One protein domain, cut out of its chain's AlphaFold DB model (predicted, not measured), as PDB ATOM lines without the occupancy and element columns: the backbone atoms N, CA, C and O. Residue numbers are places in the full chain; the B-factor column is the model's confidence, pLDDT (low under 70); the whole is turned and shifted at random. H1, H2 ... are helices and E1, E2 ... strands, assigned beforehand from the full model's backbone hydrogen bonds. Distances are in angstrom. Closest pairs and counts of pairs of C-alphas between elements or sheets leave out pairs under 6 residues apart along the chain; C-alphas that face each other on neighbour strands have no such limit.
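AT A GLANCE: This is residues 2 to 176 of the 188 residues of an uncharacterized protein of Pseudogymnoascus sp. WSF 3629 (UniProt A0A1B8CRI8). One long helix, H5, runs through the middle of the domain; H2 and H4 pack on one side of it as an up-and-down bundle of three, and H1 and H3 each fold against H2 to extend that half. On the other side of H5 lies a looser half of short pieces: a tiny two-stranded sheet, E1 and E2, beside H5, with H6, H7, H8, H9 and H10 around it. The printed part has 175 residues, with ten named helices and two named strands in the order H1 H2 H3 H4 H5 H6 E1 H7 H8 E2 H9 H10; the class is mostly helix, and the sheet, in the order E1 - E2, is antiparallel. The whole is compact, with a radius of gyration of the C-alphas of 17.2 A, and the C-alphas span 51 by 42 by 24 A.

IN THESE COORDINATES: Strand E1 holds residues 121 to 123, with C-alpha 121 at (293.902, 435.795, 640.145), and E2 holds residues 147 to 149. H5, residues 79 to 108, is the longest helix at 43.0 A, from C-alpha 79 at (300.662, 446.531, 626.092) to C-alpha 108 at (296.795, 411.437, 650.668). Before it come H1, residues 2 to 15, 20.1 A; H2, residues 20 to 39, 28.5 A; H3, residues 43 to 50, 10.5 A; and H4, residues 53 to 70, 25.2 A. After it come the short helices H6, residues 114 to 118; H7, residues 126 to 130; H8, residues 133 to 140; H9, residues 150 to 158, 12.3 A; and H10, residues 167 to 174, which ends at C-alpha 174 (286.946, 420.220, 636.029).

HOW THE PARTS SIT: E1 and E2 are antiparallel neighbours at 134 degrees, with N 122 and O 148 at 2.8 A and N 148 and O 122 at 2.9 A, both within hydrogen-bond range. The closest C-alphas of E1 and H5 are those of Pro 121 and Arg 90, 7.1 A apart. H5 touches H4 with residues 86 to 100 alone, closest at Val 93 and Thr 60, 5.7 A between C-alphas; they form a hairpin at a shallow tilt of 22 degrees, opposite ways. H5 also touches H2, at a shallow tilt of 28 degrees, the same way; the C-alphas of Ala 89 and Leu 24 are closest, at 6.0 A. H2 and H4 touch, opposite ways at a shallow tilt of 29 degrees, with the C-alphas of Tyr 23 and Leu 63 closest, at 5.4 A. H2 forms hairpins with H1, closest C-alphas Gly 26 and Leu 9 at 7.1 A, and with H3, closest C-alphas Leu 38 and Arg 46 at 4.7 A. H5 touches H6, with the C-alphas of Phe 97 and Met 117 closest, at 6.5 A. H5 and H8 only just touch, with 3 pairs of C-alphas within 8 A, closest Tyr 80 and Glu 133 at 6.0 A. H6 and H9 only just touch, also with 3 pairs, closest Thr 118 and Gln 151 at 4.8 A. H7 and H10 are each close to H5 but not clearly touching. H1, H2, H3 and H4 are each apart from H6, E1, H7, H8, E2, H9 and H10. Every O i to N i+4 pair is within hydrogen-bond range in H2, H3, H5, H6, H8, H9 and H10; the counts are 9 of 10 in H1, 13 of 14 in H4 and 0 of 1 in H7, where 2 of 2 O i to N i+3 pairs are within range.

THE WHOLE: The two C-alphas farthest apart, those of Arg 44 and Glu 138, are 51.1 A apart. The printed part has no cut and no long link; the links H4 to H5, H8 to E2 and H9 to H10 are short but not tight. The mean pLDDT of the printed part is 90.9, and residues 71 to 75 and 174 to 176 are under 70.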
ATOM      1  N   LEU A   2     315.178 411.946 631.071       86.00
ATOM      2  CA  LEU A   2     314.378 412.917 631.827       86.00
ATOM      3  C   LEU A   2     315.194 413.543 632.974       86.00
ATOM      4  O   LEU A   2     315.410 414.752 632.987       86.00
ATOM      5  N   ASP A   3     315.760 412.707 633.851       88.19
ATOM      6  CA  ASP A   3     316.489 413.150 635.051       88.19
ATOM      7  C   ASP A   3     317.662 414.089 634.745       88.19
ATOM      8  O   ASP A   3     317.878 415.070 635.455       88.19
ATOM      9  N   SER A   4     318.389 413.849 633.650       91.19
ATOM     10  CA  SER A   4     319.494 414.713 633.220       91.19
ATOM     11  C   SER A   4     319.008 416.097 632.779       91.19
ATOM     12  O   SER A   4     319.656 417.094 633.088       91.19
ATOM     13  N   ARG A   5     317.852 416.186 632.100       93.00
ATOM     14  CA  ARG A   5     317.263 417.473 631.688       93.00
ATOM     15  C   ARG A   5     316.762 418.269 632.887       93.00
ATOM     16  O   ARG A   5     317.016 419.464 632.966       93.00
ATOM     17  N   ILE A   6     316.113 417.604 633.841       93.56
ATOM     18  CA  ILE A   6     315.650 418.241 635.082       93.56
ATOM     19  C   ILE A   6     316.833 418.713 635.922       93.56
ATOM     20  O   ILE A   6     316.830 419.839 636.403       93.56
ATOM     21  N   SER A   7     317.872 417.887 636.054       93.62
ATOM     22  CA  SER A   7     319.086 418.256 636.787       93.62
ATOM     23  C   SER A   7     319.776 419.459 636.149       93.62
ATOM     24  O   SER A   7     320.204 420.361 636.859       93.62
ATOM     25  N   SER A   8     319.820 419.517 634.813       94.25
ATOM     26  CA  SER A   8     320.326 420.682 634.082       94.25
ATOM     27  C   SER A   8     319.476 421.933 634.315       94.25
ATOM     28  O   SER A   8     320.044 423.007 634.490       94.25
ATOM     29  N   LEU A   9     318.143 421.811 634.335       94.50
ATOM     30  CA  LEU A   9     317.228 422.928 634.594       94.50
ATOM     31  C   LEU A   9     317.362 423.453 636.032       94.50
ATOM     32  O   LEU A   9     317.419 424.654 636.262       94.50
ATOM     33  N   ILE A  10     317.467 422.552 637.010       94.44
ATOM     34  CA  ILE A  10     317.712 422.914 638.412       94.44
ATOM     35  C   ILE A  10     319.112 423.518 638.577       94.44
ATOM     36  O   ILE A  10     319.309 424.428 639.376       94.44
ATOM     37  N   GLY A  11     320.099 423.010 637.837       94.00
ATOM     38  CA  GLY A  11     321.454 423.549 637.820       94.00
ATOM     39  C   GLY A  11     321.489 424.983 637.299       94.00
ATOM     40  O   GLY A  11     322.078 425.843 637.954       94.00
ATOM     41  N   SER A  12     320.805 425.261 636.182       93.12
ATOM     42  CA  SER A  12     320.782 426.604 635.597       93.12
ATOM     43  C   SER A  12     320.135 427.635 636.523       93.12
ATOM     44  O   SER A  12     320.637 428.752 636.606       93.12
ATOM     45  N   SER A  13     319.109 427.253 637.294       92.69
ATOM     46  CA  SER A  13     318.470 428.131 638.293       92.69
ATOM     47  C   SER A  13     319.377 428.531 639.451       92.69
ATOM     48  O   SER A  13     319.066 429.470 640.176       92.69
ATOM     49  N   LYS A  14     320.444 427.769 639.696       90.06
ATOM     50  CA  LYS A  14     321.392 428.021 640.787       90.06
ATOM     51  C   LYS A  14     322.628 428.763 640.302       90.06
ATOM     52  O   LYS A  14     323.246 429.479 641.080       90.06
ATOM     53  N   SER A  15     323.008 428.562 639.041       86.81
ATOM     54  CA  SER A  15     324.208 429.165 638.460       86.81
ATOM     55  C   SER A  15     324.004 430.596 637.969       86.81
ATOM     56  O   SER A  15     324.985 431.321 637.835       86.81
ATOM     57  N   SER A  16     322.768 431.006 637.673       87.50
ATOM     58  CA  SER A  16     322.456 432.361 637.214       87.50
ATOM     59  C   SER A  16     321.220 432.921 637.907       87.50
ATOM     60  O   SER A  16     320.315 432.185 638.299       87.50
ATOM     61  N   MET A  17     321.177 434.248 638.046       89.12
ATOM     62  CA  MET A  17     319.972 434.936 638.493       89.12
ATOM     63  C   MET A  17     318.938 434.876 637.367       89.12
ATOM     64  O   MET A  17     319.137 435.469 636.310       89.12
ATOM     65  N   TRP A  18     317.865 434.119 637.582       94.44
ATOM     66  CA  TRP A  18     316.776 433.992 636.618       94.44
ATOM     67  C   TRP A  18     315.961 435.279 636.515       94.44
ATOM     68  O   TRP A  18     315.568 435.865 637.525       94.44
ATOM     69  N   SER A  19     315.682 435.691 635.280       93.06
ATOM     70  CA  SER A  19     314.681 436.712 634.981       93.06
ATOM     71  C   SER A  19     313.262 436.164 635.174       93.06
ATOM     72  O   SER A  19     313.048 434.952 635.243       93.06
ATOM     73  N   THR A  20     312.255 437.040 635.176       93.06
ATOM     74  CA  THR A  20     310.839 436.628 635.176       93.06
ATOM     75  C   THR A  20     310.523 435.682 634.009       93.06
ATOM     76  O   THR A  20     309.763 434.727 634.169       93.06
ATOM     77  N   LYS A  21     311.138 435.911 632.837       93.62
ATOM     78  CA  LYS A  21     310.983 435.056 631.647       93.62
ATOM     79  C   LYS A  21     311.582 433.666 631.880       93.62
ATOM     80  O   LYS A  21     310.946 432.670 631.541       93.62
ATOM     81  N   ASP A  22     312.747 433.590 632.522       95.81
ATOM     82  CA  ASP A  22     313.378 432.312 632.870       95.81
ATOM     83  C   ASP A  22     312.538 431.529 633.885       95.81
ATOM     84  O   ASP A  22     312.335 430.328 633.710       95.81
ATOM     85  N   TYR A  23     311.976 432.203 634.895       97.06
ATOM     86  CA  TYR A  23     311.045 431.573 635.834       97.06
ATOM     87  C   TYR A  23     309.798 431.031 635.132       97.06
ATOM     88  O   TYR A  23     309.384 429.912 635.432       97.06
ATOM     89  N   LEU A  24     309.217 431.771 634.181       97.69
ATOM     90  CA  LEU A  24     308.056 431.299 633.423       97.69
ATOM     91  C   LEU A  24     308.370 429.981 632.706       97.69
ATOM     92  O   LEU A  24     307.666 428.988 632.895       97.69
ATOM     93  N   LEU A  25     309.460 429.954 631.937       97.31
ATOM     94  CA  LEU A  25     309.887 428.768 631.193       97.31
ATOM     95  C   LEU A  25     310.262 427.611 632.128       97.31
ATOM     96  O   LEU A  25     309.892 426.461 631.881       97.31
ATOM     97  N   GLY A  26     310.966 427.911 633.222       97.56
ATOM     98  CA  GLY A  26     311.385 426.936 634.220       97.56
ATOM     99  C   GLY A  26     310.202 426.264 634.911       97.56
ATOM    100  O   GLY A  26     310.166 425.036 634.996       97.56
ATOM    101  N   VAL A  27     309.200 427.038 635.343       98.38
ATOM    102  CA  VAL A  27     307.983 426.503 635.973       98.38
ATOM    103  C   VAL A  27     307.164 425.695 634.966       98.38
ATOM    104  O   VAL A  27     306.754 424.585 635.295       98.38
ATOM    105  N   GLN A  28     306.979 426.173 633.730       98.31
ATOM    106  CA  GLN A  28     306.264 425.422 632.685       98.31
ATOM    107  C   GLN A  28     306.914 424.062 632.402       98.31
ATOM    108  O   GLN A  28     306.239 423.030 632.417       98.31
ATOM    109  N   ALA A  29     308.234 424.040 632.198       97.88
ATOM    110  CA  ALA A  29     308.972 422.799 631.983       97.88
ATOM    111  C   ALA A  29     308.885 421.872 633.204       97.88
ATOM    112  O   ALA A  29     308.677 420.665 633.059       97.88
ATOM    113  N   MET A  30     309.001 422.431 634.411       97.62
ATOM    114  CA  MET A  30     308.920 421.664 635.647       97.62
ATOM    115  C   MET A  30     307.536 421.040 635.851       97.62
ATOM    116  O   MET A  30     307.466 419.862 636.188       97.62
ATOM    117  N   ILE A  31     306.448 421.767 635.574       97.81
ATOM    118  CA  ILE A  31     305.075 421.236 635.594       97.81
ATOM    119  C   ILE A  31     304.957 420.017 634.673       97.81
ATOM    120  O   ILE A  31     304.464 418.977 635.102       97.81
ATOM    121  N   ILE A  32     305.459 420.102 633.435       96.94
ATOM    122  CA  ILE A  32     305.421 418.981 632.482       96.94
ATOM    123  C   ILE A  32     306.190 417.776 633.037       96.94
ATOM    124  O   ILE A  32     305.680 416.655 633.033       96.94
ATOM    125  N   TYR A  33     307.397 417.993 633.565       96.06
ATOM    126  CA  TYR A  33     308.184 416.920 634.169       96.06
ATOM    127  C   TYR A  33     307.533 416.310 635.412       96.06
ATOM    128  O   TYR A  33     307.755 415.127 635.677       96.06
ATOM    129  N   GLN A  34     306.779 417.094 636.181       96.19
ATOM    130  CA  GLN A  34     306.025 416.605 637.331       96.19
ATOM    131  C   GLN A  34     304.833 415.761 636.876       96.19
ATOM    132  O   GLN A  34     304.690 414.636 637.337       96.19
ATOM    133  N   ILE A  35     304.042 416.231 635.905       95.81
ATOM    134  CA  ILE A  35     302.917 415.462 635.346       95.81
ATOM    135  C   ILE A  35     303.400 414.101 634.837       95.81
ATOM    136  O   ILE A  35     302.838 413.077 635.214       95.81
ATOM    137  N   ILE A  36     304.472 414.070 634.039       95.25
ATOM    138  CA  ILE A  36     305.030 412.807 633.537       95.25
ATOM    139  C   ILE A  36     305.385 411.891 634.716       95.25
ATOM    140  O   ILE A  36     304.899 410.774 634.798       95.25
ATOM    141  N   ARG A  37     306.176 412.361 635.683       95.06
ATOM    142  CA  ARG A  37     306.710 411.490 636.744       95.06
ATOM    143  C   ARG A  37     305.694 411.048 637.791       95.06
ATOM    144  O   ARG A  37     305.803 409.939 638.305       95.06
ATOM    145  N   LEU A  38     304.717 411.889 638.117       95.44
ATOM    146  CA  LEU A  38     303.692 411.561 639.108       95.44
ATOM    147  C   LEU A  38     302.720 410.495 638.575       95.44
ATOM    148  O   LEU A  38     302.302 409.608 639.333       95.44
ATOM    149  N   PHE A  39     302.404 410.554 637.275       92.19
ATOM    150  CA  PHE A  39     301.332 409.773 636.649       92.19
ATOM    151  C   PHE A  39     301.801 408.630 635.721       92.19
ATOM    152  O   PHE A  39     300.957 407.873 635.257       92.19
ATOM    153  N   ASP A  40     303.108 408.436 635.506       90.50
ATOM    154  CA  ASP A  40     303.674 407.341 634.679       90.50
ATOM    155  C   ASP A  40     303.670 405.957 635.370       90.50
ATOM    156  O   ASP A  40     303.897 404.927 634.748       90.50
ATOM    157  N   GLY A  41     303.379 405.901 636.675       87.75
ATOM    158  CA  GLY A  41     303.272 404.646 637.436       87.75
ATOM    159  C   GLY A  41     304.594 404.101 637.995       87.75
ATOM    160  O   GLY A  41     304.559 403.249 638.883       87.75
ATOM    161  N   ASP A  42     305.746 404.627 637.570       93.56
ATOM    162  CA  ASP A  42     307.051 404.312 638.164       93.56
ATOM    163  C   ASP A  42     307.200 404.967 639.554       93.56
ATOM    164  O   ASP A  42     307.228 406.190 639.711       93.56
ATOM    165  N   ILE A  43     307.341 404.126 640.584       93.44
ATOM    166  CA  ILE A  43     307.477 404.533 641.990       93.44
ATOM    167  C   ILE A  43     308.713 405.412 642.215       93.44
ATOM    168  O   ILE A  43     308.666 406.355 643.006       93.44
ATOM    169  N   ARG A  44     309.826 405.136 641.526       94.25
ATOM    170  CA  ARG A  44     311.063 405.918 641.657       94.25
ATOM    171  C   ARG A  44     310.893 407.298 641.043       94.25
ATOM    172  O   ARG A  44     311.327 408.283 641.635       94.25
ATOM    173  N   GLN A  45     310.245 407.376 639.881       94.50
ATOM    174  CA  GLN A  45     309.949 408.655 639.237       94.50
ATOM    175  C   GLN A  45     309.006 409.496 640.094       94.50
ATOM    176  O   GLN A  45     309.279 410.677 640.311       94.50
ATOM    177  N   ARG A  46     307.979 408.871 640.673       95.25
ATOM    178  CA  ARG A  46     307.076 409.513 641.629       95.25
ATOM    179  C   ARG A  46     307.814 410.048 642.857       95.25
ATOM    180  O   ARG A  46     307.656 411.217 643.187       95.25
ATOM    181  N   ALA A  47     308.670 409.246 643.490       95.00
ATOM    182  CA  ALA A  47     309.461 409.691 644.638       95.00
ATOM    183  C   ALA A  47     310.389 410.873 644.289       95.00
ATOM    184  O   ALA A  47     310.496 411.833 645.050       95.00
ATOM    185  N   ASN A  48     311.020 410.846 643.109       94.56
ATOM    186  CA  ASN A  48     311.846 411.956 642.626       94.56
ATOM    187  C   ASN A  48     311.028 413.230 642.368       94.56
ATOM    188  O   ASN A  48     311.508 414.333 642.624       94.56
ATOM    189  N   ALA A  49     309.817 413.086 641.833       95.19
ATOM    190  CA  ALA A  49     308.881 414.180 641.604       95.19
ATOM    191  C   ALA A  49     308.457 414.848 642.920       95.19
ATOM    192  O   ALA A  49     308.584 416.069 643.054       95.19
ATOM    193  N   GLU A  50     308.068 414.046 643.914       95.06
ATOM    194  CA  GLU A  50     307.725 414.509 645.264       95.06
ATOM    195  C   GLU A  50     308.880 415.261 645.929       95.06
ATOM    196  O   GLU A  50     308.694 416.361 646.447       95.06
ATOM    197  N   ALA A  51     310.102 414.722 645.845       95.06
ATOM    198  CA  ALA A  51     311.297 415.370 646.388       95.06
ATOM    199  C   ALA A  51     311.579 416.748 645.758       95.06
ATOM    200  O   ALA A  51     312.341 417.546 646.304       95.06
ATOM    201  N   GLN A  52     310.979 417.039 644.602       95.19
ATOM    202  CA  GLN A  52     311.155 418.285 643.869       95.19
ATOM    203  C   GLN A  52     309.965 419.249 643.990       95.19
ATOM    204  O   GLN A  52     309.993 420.311 643.360       95.19
ATOM    205  N   PHE A  53     308.946 418.940 644.799       94.38
ATOM    206  CA  PHE A  53     307.818 419.851 645.038       94.38
ATOM    207  C   PHE A  53     308.271 421.185 645.622       94.38
ATOM    208  O   PHE A  53     307.934 422.223 645.062       94.38
ATOM    209  N   GLY A  54     309.156 421.174 646.623       95.50
ATOM    210  CA  GLY A  54     309.677 422.416 647.207       95.50
ATOM    211  C   GLY A  54     310.416 423.313 646.201       95.50
ATOM    212  O   GLY A  54     310.373 424.540 646.306       95.50
ATOM    213  N   ILE A  55     311.050 422.731 645.174       96.25
ATOM    214  CA  ILE A  55     311.682 423.506 644.090       96.25
ATOM    215  C   ILE A  55     310.606 424.165 643.226       96.25
ATOM    216  O   ILE A  55     310.690 425.362 642.953       96.25
ATOM    217  N   LEU A  56     309.586 423.402 642.820       96.88
ATOM    218  CA  LEU A  56     308.479 423.926 642.025       96.88
ATOM    219  C   LEU A  56     307.715 425.021 642.784       96.88
ATOM    220  O   LEU A  56     307.425 426.060 642.199       96.88
ATOM    221  N   GLU A  57     307.434 424.832 644.072       96.00
ATOM    222  CA  GLU A  57     306.810 425.840 644.941       96.00
ATOM    223  C   GLU A  57     307.643 427.123 645.000       96.00
ATOM    224  O   GLU A  57     307.119 428.217 644.781       96.00
ATOM    225  N   THR A  58     308.957 426.994 645.206       96.62
ATOM    226  CA  THR A  58     309.875 428.140 645.241       96.62
ATOM    227  C   THR A  58     309.854 428.903 643.917       96.62
ATOM    228  O   THR A  58     309.670 430.119 643.910       96.62
ATOM    229  N   TRP A  59     309.995 428.209 642.785       97.81
ATOM    230  CA  TRP A  59     309.974 428.849 641.466       97.81
ATOM    231  C   TRP A  59     308.613 429.463 641.135       97.81
ATOM    232  O   TRP A  59     308.557 430.537 640.545       97.81
ATOM    233  N   THR A  60     307.521 428.823 641.552       97.56
ATOM    234  CA  THR A  60     306.156 429.339 641.374       97.56
ATOM    235  C   THR A  60     305.954 430.632 642.157       97.56
ATOM    236  O   THR A  60     305.408 431.592 641.618       97.56
ATOM    237  N   SER A  61     306.439 430.688 643.399       95.75
ATOM    238  CA  SER A  61     306.393 431.893 644.234       95.75
ATOM    239  C   SER A  61     307.213 433.038 643.629       95.75
ATOM    240  O   SER A  61     306.724 434.164 643.519       95.75
ATOM    241  N   GLN A  62     308.423 432.740 643.140       96.50
ATOM    242  CA  GLN A  62     309.266 433.718 642.445       96.50
ATOM    243  C   GLN A  62     308.604 434.234 641.162       96.50
ATOM    244  O   GLN A  62     308.545 435.445 640.959       96.50
ATOM    245  N   LEU A  63     308.040 433.351 640.330       97.06
ATOM    246  CA  LEU A  63     307.296 433.738 639.128       97.06
ATOM    247  C   LEU A  63     306.110 434.642 639.475       97.06
ATOM    248  O   LEU A  63     305.932 435.689 638.858       97.06
ATOM    249  N   HIS A  64     305.320 434.263 640.481       95.00
ATOM    250  CA  HIS A  64     304.173 435.051 640.917       95.00
ATOM    251  C   HIS A  64     304.603 436.458 641.353       95.00
ATOM    252  O   HIS A  64     304.088 437.443 640.829       95.00
ATOM    253  N   SER A  65     305.615 436.562 642.221       93.50
ATOM    254  CA  SER A  65     306.121 437.850 642.709       93.50
ATOM    255  C   SER A  65     306.714 438.717 641.597       93.50
ATOM    256  O   SER A  65     306.418 439.905 641.516       93.50
ATOM    257  N   THR A  66     307.557 438.144 640.737       92.38
ATOM    258  CA  THR A  66     308.286 438.902 639.706       92.38
ATOM    259  C   THR A  66     307.403 439.280 638.516       92.38
ATOM    260  O   THR A  66     307.623 440.321 637.900       92.38
ATOM    261  N   SER A  67     306.362 438.494 638.216       91.06
ATOM    262  CA  SER A  67     305.374 438.832 637.180       91.06
ATOM    263  C   SER A  67     304.528 440.055 637.536       91.06
ATOM    264  O   SER A  67     304.144 440.804 636.640       91.06
ATOM    265  N   HIS A  68     304.290 440.301 638.828       82.56
ATOM    266  CA  HIS A  68     303.578 441.492 639.283       82.56
ATOM    267  C   HIS A  68     304.407 442.765 639.051       82.56
ATOM    268  O   HIS A  68     303.881 443.769 638.580       82.56
ATOM    269  N   THR A  69     305.717 442.704 639.305       81.62
ATOM    270  CA  THR A  69     306.641 443.828 639.080       81.62
ATOM    271  C   THR A  69     306.900 444.085 637.595       81.62
ATOM    272  O   THR A  69     306.987 445.240 637.182       81.62
ATOM    273  N   TYR A  70     306.939 443.026 636.773       79.81
ATOM    274  CA  TYR A  70     307.178 443.109 635.324       79.81
ATOM    275  C   TYR A  70     306.231 444.081 634.603       79.81
ATOM    276  O   TYR A  70     306.613 444.705 633.615       79.81
ATOM    277  N   TYR A  71     305.007 444.253 635.120       69.75
ATOM    278  CA  TYR A  71     304.014 445.171 634.560       69.75
ATOM    279  C   TYR A  71     304.532 446.613 634.412       69.75
ATOM    280  O   TYR A  71     304.146 447.304 633.466       69.75
ATOM    281  N   ASN A  72     305.429 447.047 635.303       66.81
ATOM    282  CA  ASN A  72     305.902 448.429 635.398       66.81
ATOM    283  C   ASN A  72     307.237 448.696 634.680       66.81
ATOM    284  O   ASN A  72     307.647 449.849 634.609       66.81
ATOM    285  N   GLU A  73     307.932 447.668 634.183       64.38
ATOM    286  CA  GLU A  73     309.344 447.792 633.778       64.38
ATOM    287  C   GLU A  73     309.589 447.698 632.259       64.38
ATOM    288  O   GLU A  73     310.636 448.137 631.783       64.38
ATOM    289  N   SER A  74     308.667 447.133 631.467       62.25
ATOM    290  CA  SER A  74     308.962 446.769 630.067       62.25
ATOM    291  C   SER A  74     308.566 447.828 629.022       62.25
ATOM    292  O   SER A  74     307.781 447.550 628.116       62.25
ATOM    293  N   ASP A  75     309.116 449.042 629.073       64.31
ATOM    294  CA  ASP A  75     308.803 450.122 628.103       64.31
ATOM    295  C   ASP A  75     309.071 449.775 626.620       64.31
ATOM    296  O   ASP A  75     308.693 450.520 625.719       64.31
ATOM    297  N   THR A  76     309.705 448.635 626.344       76.12
ATOM    298  CA  THR A  76     310.024 448.153 624.997       76.12
ATOM    299  C   THR A  76     308.955 447.259 624.358       76.12
ATOM    300  O   THR A  76     309.019 447.040 623.149       76.12
ATOM    301  N   GLU A  77     307.995 446.724 625.122       84.56
ATOM    302  CA  GLU A  77     306.963 445.791 624.627       84.56
ATOM    303  C   GLU A  77     305.604 446.484 624.473       84.56
ATOM    304  O   GLU A  77     305.264 447.373 625.259       84.56
ATOM    305  N   SER A  78     304.794 446.052 623.495       90.50
ATOM    306  CA  SER A  78     303.421 446.557 623.383       90.50
ATOM    307  C   SER A  78     302.588 446.137 624.606       90.50
ATOM    308  O   SER A  78     302.856 445.087 625.208       90.50
ATOM    309  N   PRO A  79     301.548 446.904 624.987       91.12
ATOM    310  CA  PRO A  79     300.662 446.531 626.092       91.12
ATOM    311  C   PRO A  79     300.073 445.121 625.944       91.12
ATOM    312  O   PRO A  79     299.959 444.392 626.928       91.12
ATOM    313  N   TYR A  80     299.775 444.703 624.710       93.38
ATOM    314  CA  TYR A  80     299.282 443.362 624.413       93.38
ATOM    315  C   TYR A  80     300.338 442.278 624.664       93.38
ATOM    316  O   TYR A  80     300.055 441.288 625.336       93.38
ATOM    317  N   GLN A  81     301.576 442.466 624.190       92.62
ATOM    318  CA  GLN A  81     302.672 441.518 624.436       92.62
ATOM    319  C   GLN A  81     302.960 441.361 625.932       92.62
ATOM    320  O   GLN A  81     303.095 440.238 626.432       92.62
ATOM    321  N   ARG A  82     302.979 442.482 626.663       91.44
ATOM    322  CA  ARG A  82     303.133 442.493 628.119       91.44
ATOM    323  C   ARG A  82     301.987 441.744 628.800       91.44
ATOM    324  O   ARG A  82     302.225 440.933 629.695       91.44
ATOM    325  N   TRP A  83     300.750 441.966 628.352       93.62
ATOM    326  CA  TRP A  83     299.578 441.259 628.864       93.62
ATOM    327  C   TRP A  83     299.652 439.749 628.608       93.62
ATOM    328  O   TRP A  83     299.445 438.980 629.545       93.62
ATOM    329  N   ILE A  84     300.023 439.308 627.398       94.75
ATOM    330  CA  ILE A  84     300.202 437.883 627.065       94.75
ATOM    331  C   ILE A  84     301.219 437.229 627.997       94.75
ATOM    332  O   ILE A  84     300.992 436.121 628.491       94.75
ATOM    333  N   PHE A  85     302.329 437.911 628.274       94.50
ATOM    334  CA  PHE A  85     303.345 437.404 629.186       94.50
ATOM    335  C   PHE A  85     302.806 437.231 630.616       94.50
ATOM    336  O   PHE A  85     302.965 436.167 631.220       94.50
ATOM    337  N   ILE A  86     302.116 438.241 631.145       93.94
ATOM    338  CA  ILE A  86     301.559 438.212 632.505       93.94
ATOM    339  C   ILE A  86     300.428 437.181 632.623       93.94
ATOM    340  O   ILE A  86     300.359 436.440 633.604       93.94
ATOM    341  N   GLU A  87     299.574 437.075 631.607       95.56
ATOM    342  CA  GLU A  87     298.546 436.038 631.503       95.56
ATOM    343  C   GLU A  87     299.168 434.638 631.468       95.56
ATOM    344  O   GLU A  87     298.720 433.749 632.194       95.56
ATOM    345  N   SER A  88     300.263 434.456 630.725       97.00
ATOM    346  CA  SER A  88     301.023 433.202 630.710       97.00
ATOM    347  C   SER A  88     301.566 432.848 632.095       97.00
ATOM    348  O   SER A  88     301.450 431.696 632.523       97.00
ATOM    349  N   ALA A  89     302.124 433.824 632.818       97.06
ATOM    350  CA  ALA A  89     302.623 433.633 634.179       97.06
ATOM    351  C   ALA A  89     301.503 433.240 635.146       97.06
ATOM    352  O   ALA A  89     301.622 432.235 635.844       97.06
ATOM    353  N   ARG A  90     300.375 433.950 635.128       96.56
ATOM    354  CA  ARG A  90     299.222 433.671 635.993       96.56
ATOM    355  C   ARG A  90     298.594 432.299 635.732       96.56
ATOM    356  O   ARG A  90     298.336 431.558 636.686       96.56
ATOM    357  N   ARG A  91     298.422 431.906 634.463       96.62
ATOM    358  CA  ARG A  91     297.968 430.549 634.089       96.62
ATOM    359  C   ARG A  91     298.958 429.478 634.554       96.62
ATOM    360  O   ARG A  91     298.546 428.450 635.083       96.62
ATOM    361  N   THR A  92     300.259 429.736 634.412       98.06
ATOM    362  CA  THR A  92     301.332 428.818 634.833       98.06
ATOM    363  C   THR A  92     301.368 428.639 636.353       98.06
ATOM    364  O   THR A  92     301.438 427.508 636.831       98.06
ATOM    365  N   VAL A  93     301.263 429.730 637.121       97.69
ATOM    366  CA  VAL A  93     301.185 429.688 638.589       97.69
ATOM    367  C   VAL A  93     299.986 428.854 639.025       97.69
ATOM    368  O   VAL A  93     300.147 427.914 639.799       97.69
ATOM    369  N   THR A  94     298.807 429.120 638.459       96.19
ATOM    370  CA  THR A  94     297.586 428.361 638.772       96.19
ATOM    371  C   THR A  94     297.750 426.870 638.467       96.19
ATOM    372  O   THR A  94     297.412 426.028 639.298       96.19
ATOM    373  N   MET A  95     298.342 426.520 637.322       96.19
ATOM    374  CA  MET A  95     298.595 425.121 636.955       96.19
ATOM    375  C   MET A  95     299.596 424.419 637.878       96.19
ATOM    376  O   MET A  95     299.433 423.231 638.153       96.19
ATOM    377  N   SER A  96     300.596 425.136 638.396       97.00
ATOM    378  CA  SER A  96     301.540 424.594 639.379       97.00
ATOM    379  C   SER A  96     300.824 424.132 640.651       97.00
ATOM    380  O   SER A  96     301.008 422.993 641.087       97.00
ATOM    381  N   PHE A  97     299.929 424.975 641.185       95.12
ATOM    382  CA  PHE A  97     299.084 424.618 642.326       95.12
ATOM    383  C   PHE A  97     298.130 423.468 641.994       95.12
ATOM    384  O   PHE A  97     298.023 422.527 642.778       95.12
ATOM    385  N   MET A  98     297.483 423.496 640.825       92.31
ATOM    386  CA  MET A  98     296.535 422.457 640.403       92.31
ATOM    387  C   MET A  98     297.175 421.070 640.322       92.31
ATOM    388  O   MET A  98     296.622 420.112 640.855       92.31
ATOM    389  N   VAL A  99     298.345 420.942 639.689       94.06
ATOM    390  CA  VAL A  99     299.028 419.644 639.547       94.06
ATOM    391  C   VAL A  99     299.396 419.063 640.909       94.06
ATOM    392  O   VAL A  99     299.155 417.880 641.152       94.06
ATOM    393  N   GLN A 100     299.925 419.890 641.814       93.81
ATOM    394  CA  GLN A 100     300.257 419.459 643.172       93.81
ATOM    395  C   GLN A 100     299.000 419.091 643.968       93.81
ATOM    396  O   GLN A 100     298.964 418.040 644.600       93.81
ATOM    397  N   ALA A 101     297.948 419.911 643.899       92.12
ATOM    398  CA  ALA A 101     296.699 419.666 644.610       92.12
ATOM    399  C   ALA A 101     296.020 418.371 644.152       92.12
ATOM    400  O   ALA A 101     295.654 417.549 644.989       92.12
ATOM    401  N   ILE A 102     295.908 418.151 642.838       91.25
ATOM    402  CA  ILE A 102     295.353 416.917 642.266       91.25
ATOM    403  C   ILE A 102     296.157 415.709 642.743       91.25
ATOM    404  O   ILE A 102     295.577 414.720 643.184       91.25
ATOM    405  N   TYR A 103     297.486 415.792 642.684       93.75
ATOM    406  CA  TYR A 103     298.339 414.699 643.125       93.75
ATOM    407  C   TYR A 103     298.166 414.378 644.616       93.75
ATOM    408  O   TYR A 103     297.954 413.218 644.963       93.75
ATOM    409  N   LEU A 104     298.206 415.390 645.489       91.88
ATOM    410  CA  LEU A 104     298.062 415.215 646.938       91.88
ATOM    411  C   LEU A 104     296.671 414.692 647.318       91.88
ATOM    412  O   LEU A 104     296.560 413.805 648.155       91.88
ATOM    413  N   ILE A 105     295.611 415.146 646.645       91.19
ATOM    414  CA  ILE A 105     294.262 414.596 646.841       91.19
ATOM    415  C   ILE A 105     294.218 413.115 646.450       91.19
ATOM    416  O   ILE A 105     293.636 412.313 647.175       91.19
ATOM    417  N   LEU A 106     294.832 412.732 645.328       91.44
ATOM    418  CA  LEU A 106     294.861 411.333 644.885       91.44
ATOM    419  C   LEU A 106     295.720 410.441 645.790       91.44
ATOM    420  O   LEU A 106     295.385 409.274 645.978       91.44
ATOM    421  N   LYS A 107     296.828 410.971 646.319       91.62
ATOM    422  CA  LYS A 107     297.775 410.238 647.164       91.62
ATOM    423  C   LYS A 107     297.301 410.138 648.616       91.62
ATOM    424  O   LYS A 107     297.239 409.041 649.160       91.62
ATOM    425  N   ASP A 108     296.994 411.280 649.224       91.94
ATOM    426  CA  ASP A 108     296.795 411.437 650.668       91.94
ATOM    427  C   ASP A 108     295.322 411.695 651.037       91.94
ATOM    428  O   ASP A 108     294.954 411.661 652.209       91.94
ATOM    429  N   GLY A 109     294.452 411.941 650.049       89.12
ATOM    430  CA  GLY A 109     293.028 412.225 650.256       89.12
ATOM    431  C   GLY A 109     292.715 413.684 650.604       89.12
ATOM    432  O   GLY A 109     291.544 414.041 650.726       89.12
ATOM    433  N   PHE A 110     293.728 414.542 650.750       88.00
ATOM    434  CA  PHE A 110     293.563 415.964 651.056       88.00
ATOM    435  C   PHE A 110     294.699 416.814 650.469       88.00
ATOM    436  O   PHE A 110     295.751 416.309 650.091       88.00
ATOM    437  N   CYS A 111     294.487 418.130 650.400       86.75
ATOM    438  CA  CYS A 111     295.498 419.109 650.004       86.75
ATOM    439  C   CYS A 111     295.405 420.338 650.916       86.75
ATOM    440  O   CYS A 111     294.313 420.833 651.191       86.75
ATOM    441  N   THR A 112     296.551 420.843 651.372       88.00
ATOM    442  CA  THR A 112     296.645 422.029 652.240       88.00
ATOM    443  C   THR A 112     296.815 423.335 651.468       88.00
ATOM    444  O   THR A 112     296.675 424.398 652.061       88.00
ATOM    445  N   SER A 113     297.075 423.270 650.160       85.75
ATOM    446  CA  SER A 113     297.325 424.434 649.298       85.75
ATOM    447  C   SER A 113     296.049 425.098 648.770       85.75
ATOM    448  O   SER A 113     296.125 426.098 648.055       85.75
ATOM    449  N   VAL A 114     294.868 424.550 649.093       85.00
ATOM    450  CA  VAL A 114     293.568 425.075 648.643       85.00
ATOM    451  C   VAL A 114     293.356 426.541 649.050       85.00
ATOM    452  O   VAL A 114     292.996 427.313 648.164       85.00
ATOM    453  N   PRO A 115     293.624 426.978 650.300       89.06
ATOM    454  CA  PRO A 115     293.438 428.378 650.694       89.06
ATOM    455  C   PRO A 115     294.283 429.362 649.873       89.06
ATOM    456  O   PRO A 115     293.820 430.446 649.522       89.06
ATOM    457  N   GLN A 116     295.518 428.992 649.526       89.25
ATOM    458  CA  GLN A 116     296.369 429.800 648.654       89.25
ATOM    459  C   GLN A 116     295.832 429.805 647.221       89.25
ATOM    460  O   GLN A 116     295.748 430.859 646.596       89.25
ATOM    461  N   MET A 117     295.421 428.640 646.714       90.69
ATOM    462  CA  MET A 117     294.889 428.489 645.360       90.69
ATOM    463  C   MET A 117     293.612 429.311 645.143       90.69
ATOM    464  O   MET A 117     293.457 429.921 644.088       90.69
ATOM    465  N   THR A 118     292.718 429.385 646.133       91.81
ATOM    466  CA  THR A 118     291.465 430.156 646.042       91.81
ATOM    467  C   THR A 118     291.678 431.656 645.861       91.81
ATOM    468  O   THR A 118     290.821 432.319 645.284       91.81
ATOM    469  N   MET A 119     292.825 432.179 646.303       94.62
ATOM    470  CA  MET A 119     293.176 433.599 646.203       94.62
ATOM    471  C   MET A 119     293.893 433.955 644.898       94.62
ATOM    472  O   MET A 119     294.179 435.129 644.663       94.62
ATOM    473  N   LEU A 120     294.214 432.969 644.054       95.19
ATOM    474  CA  LEU A 120     294.931 433.232 642.813       95.19
ATOM    475  C   LEU A 120     294.057 434.031 641.837       95.19
ATOM    476  O   LEU A 120     292.873 433.725 641.689       95.19
ATOM    477  N   PRO A 121     294.629 435.029 641.145       95.06
ATOM    478  CA  PRO A 121     293.902 435.795 640.145       95.06
ATOM    479  C   PRO A 121     293.578 434.947 638.905       95.06
ATOM    480  O   PRO A 121     294.426 434.215 638.389       95.06
ATOM    481  N   VAL A 122     292.367 435.103 638.377       93.75
ATOM    482  CA  VAL A 122     291.851 434.457 637.164       93.75
ATOM    483  C   VAL A 122     291.191 435.515 636.282       93.75
ATOM    484  O   VAL A 122     290.446 436.361 636.770       93.75
ATOM    485  N   SER A 123     291.463 435.463 634.978       92.56
ATOM    486  CA  SER A 123     290.844 436.359 633.999       92.56
ATOM    487  C   SER A 123     289.394 435.967 633.751       92.56
ATOM    488  O   SER A 123     289.117 434.821 633.403       92.56
ATOM    489  N   VAL A 124     288.479 436.928 633.888       86.75
ATOM    490  CA  VAL A 124     287.034 436.710 633.682       86.75
ATOM    491  C   VAL A 124     286.739 436.396 632.218       86.75
ATOM    492  O   VAL A 124     286.030 435.444 631.891       86.75
ATOM    493  N   ASN A 125     287.316 437.192 631.317       87.81
ATOM    494  CA  ASN A 125     287.119 437.047 629.884       87.81
ATOM    495  C   ASN A 125     288.255 436.228 629.256       87.81
ATOM    496  O   ASN A 125     289.214 436.776 628.710       87.81
ATOM    497  N   GLY A 126     288.134 434.901 629.317       87.12
ATOM    498  CA  GLY A 126     289.104 433.990 628.704       87.12
ATOM    499  C   GLY A 126     289.210 434.109 627.176       87.12
ATOM    500  O   GLY A 126     290.230 433.708 626.616       87.12
ATOM    501  N   ALA A 127     288.227 434.713 626.493       90.12
ATOM    502  CA  ALA A 127     288.289 434.932 625.046       90.12
ATOM    503  C   ALA A 127     289.424 435.890 624.647       90.12
ATOM    504  O   ALA A 127     289.979 435.756 623.559       90.12
ATOM    505  N   LEU A 128     289.834 436.791 625.553       92.88
ATOM    506  CA  LEU A 128     290.962 437.703 625.341       92.88
ATOM    507  C   LEU A 128     292.276 436.966 625.056       92.88
ATOM    508  O   LEU A 128     293.129 437.498 624.359       92.88
ATOM    509  N   TRP A 129     292.440 435.736 625.559       93.00
ATOM    510  CA  TRP A 129     293.638 434.927 625.310       93.00
ATOM    511  C   TRP A 129     293.782 434.505 623.843       93.00
ATOM    512  O   TRP A 129     294.892 434.284 623.370       93.00
ATOM    513  N   ALA A 130     292.660 434.358 623.139       91.12
ATOM    514  CA  ALA A 130     292.622 433.953 621.737       91.12
ATOM    515  C   ALA A 130     292.403 435.137 620.778       91.12
ATOM    516  O   ALA A 130     292.363 434.933 619.565       91.12
ATOM    517  N   ALA A 131     292.226 436.349 621.308       93.62
ATOM    518  CA  ALA A 131     291.987 437.547 620.517       93.62
ATOM    519  C   ALA A 131     293.261 437.996 619.780       93.62
ATOM    520  O   ALA A 131     294.377 437.734 620.223       93.62
ATOM    521  N   SER A 132     293.095 438.692 618.652       95.62
ATOM    522  CA  SER A 132     294.192 439.465 618.062       95.62
ATOM    523  C   SER A 132     294.519 440.681 618.935       95.62
ATOM    524  O   SER A 132     293.701 441.092 619.757       95.62
ATOM    525  N   GLU A 133     295.687 441.293 618.721       95.38
ATOM    526  CA  GLU A 133     296.076 442.529 619.415       95.38
ATOM    527  C   GLU A 133     295.030 443.641 619.240       95.38
ATOM    528  O   GLU A 133     294.624 444.245 620.229       95.38
ATOM    529  N   ASP A 134     294.511 443.836 618.022       96.31
ATOM    530  CA  ASP A 134     293.473 444.838 617.738       96.31
ATOM    531  C   ASP A 134     292.174 444.562 618.515       96.31
ATOM    532  O   ASP A 134     291.648 445.439 619.194       96.31
ATOM    533  N   SER A 135     291.681 443.318 618.485       95.56
ATOM    534  CA  SER A 135     290.445 442.935 619.186       95.56
ATOM    535  C   SER A 135     290.601 443.015 620.709       95.56
ATOM    536  O   SER A 135     289.683 443.435 621.423       95.56
ATOM    537  N   TRP A 136     291.777 442.642 621.219       96.19
ATOM    538  CA  TRP A 136     292.122 442.811 622.624       96.19
ATOM    539  C   TRP A 136     292.155 444.290 623.009       96.19
ATOM    540  O   TRP A 136     291.615 444.661 624.054       96.19
ATOM    541  N   TRP A 137     292.738 445.145 622.167       95.25
ATOM    542  CA  TRP A 137     292.811 446.583 622.402       95.25
ATOM    543  C   TRP A 137     291.424 447.225 622.427       95.25
ATOM    544  O   TRP A 137     291.115 447.956 623.362       95.25
ATOM    545  N   GLU A 138     290.560 446.906 621.464       95.50
ATOM    546  CA  GLU A 138     289.176 447.397 621.416       95.50
ATOM    547  C   GLU A 138     288.372 447.013 622.663       95.50
ATOM    548  O   GLU A 138     287.542 447.786 623.136       95.50
ATOM    549  N   THR A 139     288.633 445.826 623.214       94.00
ATOM    550  CA  THR A 139     287.905 445.316 624.380       94.00
ATOM    551  C   THR A 139     288.441 445.879 625.699       94.00
ATOM    552  O   THR A 139     287.676 446.089 626.638       94.00
ATOM    553  N   THR A 140     289.756 446.083 625.803       94.62
ATOM    554  CA  THR A 140     290.434 446.373 627.080       94.62
ATOM    555  C   THR A 140     290.974 447.794 627.192       94.62
ATOM    556  O   THR A 140     291.382 448.209 628.276       94.62
ATOM    557  N   PHE A 141     291.029 448.532 626.082       92.75
ATOM    558  CA  PHE A 141     291.680 449.838 625.974       92.75
ATOM    559  C   PHE A 141     293.131 449.835 626.488       92.75
ATOM    560  O   PHE A 141     293.601 450.815 627.064       92.75
ATOM    561  N   GLY A 142     293.834 448.710 626.328       88.56
ATOM    562  CA  GLY A 142     295.219 448.550 626.773       88.56
ATOM    563  C   GLY A 142     295.395 448.237 628.261       88.56
ATOM    564  O   GLY A 142     296.525 448.025 628.694       88.56
ATOM    565  N   LEU A 143     294.310 448.177 629.041       86.19
ATOM    566  CA  LEU A 143     294.350 447.913 630.486       86.19
ATOM    567  C   LEU A 143     294.369 446.414 630.825       86.19
ATOM    568  O   LEU A 143     294.587 446.037 631.976       86.19
ATOM    569  N   GLY A 144     294.149 445.554 629.828       87.56
ATOM    570  CA  GLY A 144     293.922 444.128 630.029       87.56
ATOM    571  C   GLY A 144     292.500 443.792 630.484       87.56
ATOM    572  O   GLY A 144     291.627 444.647 630.610       87.56
ATOM    573  N   GLY A 145     292.253 442.494 630.661       87.56
ATOM    574  CA  GLY A 145     290.967 441.984 631.132       87.56
ATOM    575  C   GLY A 145     290.794 442.087 632.647       87.56
ATOM    576  O   GLY A 145     291.770 442.106 633.396       87.56
ATOM    577  N   GLU A 146     289.536 442.083 633.088       91.69
ATOM    578  CA  GLU A 146     289.172 441.986 634.502       91.69
ATOM    579  C   GLU A 146     289.715 440.694 635.134       91.69
ATOM    580  O   GLU A 146     289.651 439.609 634.539       91.69
ATOM    581  N   LEU A 147     290.227 440.826 636.361       94.06
ATOM    582  CA  LEU A 147     290.714 439.728 637.185       94.06
ATOM    583  C   LEU A 147     289.830 439.577 638.420       94.06
ATOM    584  O   LEU A 147     289.544 440.553 639.108       94.06
ATOM    585  N   ILE A 148     289.481 438.337 638.734       95.00
ATOM    586  CA  ILE A 148     288.798 437.946 639.971       95.00
ATOM    587  C   ILE A 148     289.593 436.844 640.666       95.00
ATOM    588  O   ILE A 148     290.507 436.268 640.074       95.00
ATOM    589  N   THR A 149     289.277 436.531 641.920       96.69
ATOM    590  CA  THR A 149     289.910 435.380 642.578       96.69
ATOM    591  C   THR A 149     289.404 434.068 641.974       96.69
ATOM    592  O   THR A 149     288.300 433.999 641.429       96.69
ATOM    593  N   TYR A 150     290.185 432.991 642.086       94.38
ATOM    594  CA  TYR A 150     289.735 431.662 641.673       94.38
ATOM    595  C   TYR A 150     288.455 431.243 642.413       94.38
ATOM    596  O   TYR A 150     287.561 430.648 641.813       94.38
ATOM    597  N   GLN A 151     288.315 431.623 643.688       93.94
ATOM    598  CA  GLN A 151     287.081 431.423 644.446       93.94
ATOM    599  C   GLN A 151     285.884 432.142 643.809       93.94
ATOM    600  O   GLN A 151     284.836 431.526 643.617       93.94
ATOM    601  N   ASP A 152     286.029 433.417 643.447       94.56
ATOM    602  CA  ASP A 152     284.959 434.190 642.804       94.56
ATOM    603  C   ASP A 152     284.596 433.619 641.433       94.56
ATOM    604  O   ASP A 152     283.414 433.508 641.103       94.56
ATOM    605  N   PHE A 153     285.594 433.175 640.665       93.25
ATOM    606  CA  PHE A 153     285.389 432.506 639.381       93.25
ATOM    607  C   PHE A 153     284.517 431.251 639.533       93.25
ATOM    608  O   PHE A 153     283.546 431.064 638.794       93.25
ATOM    609  N   LEU A 154     284.800 430.418 640.540       91.12
ATOM    610  CA  LEU A 154     283.980 429.245 640.849       91.12
ATOM    611  C   LEU A 154     282.575 429.623 641.335       91.12
ATOM    612  O   LEU A 154     281.611 428.939 640.989       91.12
ATOM    613  N   MET A 155     282.430 430.690 642.125       91.81
ATOM    614  CA  MET A 155     281.118 431.158 642.588       91.81
ATOM    615  C   MET A 155     280.245 431.650 641.431       91.81
ATOM    616  O   MET A 155     279.072 431.285 641.378       91.81
ATOM    617  N   GLN A 156     280.807 432.399 640.477       90.56
ATOM    618  CA  GLN A 156     280.091 432.831 639.272       90.56
ATOM    619  C   GLN A 156     279.611 431.630 638.448       90.56
ATOM    620  O   GLN A 156     278.435 431.554 638.084       90.56
ATOM    621  N   TRP A 157     280.485 430.642 638.229       87.06
ATOM    622  CA  TRP A 157     280.118 429.406 637.536       87.06
ATOM    623  C   TRP A 157     278.996 428.644 638.253       87.06
ATOM    624  O   TRP A 157     277.992 428.282 637.642       87.06
ATOM    625  N   ASN A 158     279.135 428.429 639.564       88.06
ATOM    626  CA  ASN A 158     278.137 427.721 640.372       88.06
ATOM    627  C   ASN A 158     276.802 428.478 640.457       88.06
ATOM    628  O   ASN A 158     275.754 427.852 640.605       88.06
ATOM    629  N   GLY A 159     276.831 429.807 640.334       88.25
ATOM    630  CA  GLY A 159     275.651 430.662 640.214       88.25
ATOM    631  C   GLY A 159     274.949 430.584 638.853       88.25
ATOM    632  O   GLY A 159     273.917 431.226 638.673       88.25
ATOM    633  N   GLY A 160     275.477 429.809 637.899       84.94
ATOM    634  CA  GLY A 160     274.908 429.639 636.562       84.94
ATOM    635  C   GLY A 160     275.302 430.732 635.568       84.94
ATOM    636  O   GLY A 160     274.685 430.838 634.508       84.94
ATOM    637  N   GLN A 161     276.312 431.549 635.881       84.94
ATOM    638  CA  GLN A 161     276.818 432.547 634.947       84.94
ATOM    639  C   GLN A 161     277.495 431.859 633.756       84.94
ATOM    640  O   GLN A 161     278.317 430.955 633.920       84.94
ATOM    641  N   ALA A 162     277.162 432.300 632.542       79.56
ATOM    642  CA  ALA A 162     277.785 431.810 631.320       79.56
ATOM    643  C   ALA A 162     279.205 432.386 631.187       79.56
ATOM    644  O   ALA A 162     279.410 433.436 630.581       79.56
ATOM    645  N   LEU A 163     280.177 431.715 631.803       79.56
ATOM    646  CA  LEU A 163     281.594 432.051 631.673       79.56
ATOM    647  C   LEU A 163     282.161 431.504 630.360       79.56
ATOM    648  O   LEU A 163     281.679 430.504 629.826       79.56
ATOM    649  N   TYR A 164     283.218 432.137 629.852       80.94
ATOM    650  CA  TYR A 164     283.971 431.587 628.729       80.94
ATOM    651  C   TYR A 164     284.617 430.255 629.135       80.94
ATOM    652  O   TYR A 164     285.360 430.190 630.111       80.94
ATOM    653  N   THR A 165     284.360 429.191 628.374       78.12
ATOM    654  CA  THR A 165     284.873 427.842 628.658       78.12
ATOM    655  C   THR A 165     285.863 427.393 627.585       78.12
ATOM    656  O   THR A 165     285.564 426.520 626.768       78.12
ATOM    657  N   GLY A 166     287.051 427.996 627.573       82.81
ATOM    658  CA  GLY A 166     288.186 427.489 626.806       82.81
ATOM    659  C   GLY A 166     288.836 426.275 627.476       82.81
ATOM    660  O   GLY A 166     288.364 425.763 628.496       82.81
ATOM    661  N   THR A 167     289.951 425.796 626.917       87.50
ATOM    662  CA  THR A 167     290.695 424.650 627.474       87.50
ATOM    663  C   THR A 167     291.182 424.917 628.900       87.50
ATOM    664  O   THR A 167     291.062 424.049 629.761       87.50
ATOM    665  N   TYR A 168     291.711 426.115 629.164       90.19
ATOM    666  CA  TYR A 168     292.225 426.492 630.483       90.19
ATOM    667  C   TYR A 168     291.101 426.557 631.521       90.19
ATOM    668  O   TYR A 168     291.177 425.909 632.562       90.19
ATOM    669  N   GLU A 169     290.025 427.270 631.203       89.88
ATOM    670  CA  GLU A 169     288.879 427.465 632.086       89.88
ATOM    671  C   GLU A 169     288.175 426.128 632.367       89.88
ATOM    672  O   GLU A 169     287.794 425.847 633.500       89.88
ATOM    673  N   SER A 170     288.110 425.234 631.376       87.88
ATOM    674  CA  SER A 170     287.585 423.875 631.561       87.88
ATOM    675  C   SER A 170     288.398 423.050 632.562       87.88
ATOM    676  O   SER A 170     287.815 422.277 633.321       87.88
ATOM    677  N   ILE A 171     289.726 423.211 632.603       88.31
ATOM    678  CA  ILE A 171     290.575 422.548 633.607       88.31
ATOM    679  C   ILE A 171     290.287 423.121 635.000       88.31
ATOM    680  O   ILE A 171     290.113 422.352 635.947       88.31
ATOM    681  N   LEU A 172     290.164 424.450 635.112       88.81
ATOM    682  CA  LEU A 172     289.833 425.121 636.372       88.81
ATOM    683  C   LEU A 172     288.482 424.672 636.946       88.81
ATOM    684  O   LEU A 172     288.348 424.525 638.159       88.81
ATOM    685  N   LEU A 173     287.489 424.437 636.085       84.44
ATOM    686  CA  LEU A 173     286.155 423.968 636.475       84.44
ATOM    687  C   LEU A 173     286.108 422.451 636.710       84.44
ATOM    688  O   LEU A 173     285.373 421.970 637.575       84.44
ATOM    689  N   GLY A 174     286.896 421.682 635.956       69.50
ATOM    690  CA  GLY A 174     286.946 420.220 636.029       69.50
ATOM    691  C   GLY A 174     287.376 419.694 637.400       69.50
ATOM    692  O   GLY A 174     286.859 418.666 637.842       69.50
ATOM    693  N   ALA A 175     288.233 420.438 638.106       57.31
ATOM    694  CA  ALA A 175     288.638 420.144 639.482       57.31
ATOM    695  C   ALA A 175     287.456 420.129 640.477       57.31
ATOM    696  O   ALA A 175     287.516 419.453 641.504       57.31
ATOM    697  N   CYS A 176     286.347 420.804 640.155       51.16
ATOM    698  CA  CYS A 176     285.171 420.948 641.014       51.16
ATOM    699  C   CYS A 176     283.979 420.069 640.600       51.16
ATOM    700  O   CYS A 176     282.871 420.262 641.106       51.16
TER     701      CYS A 176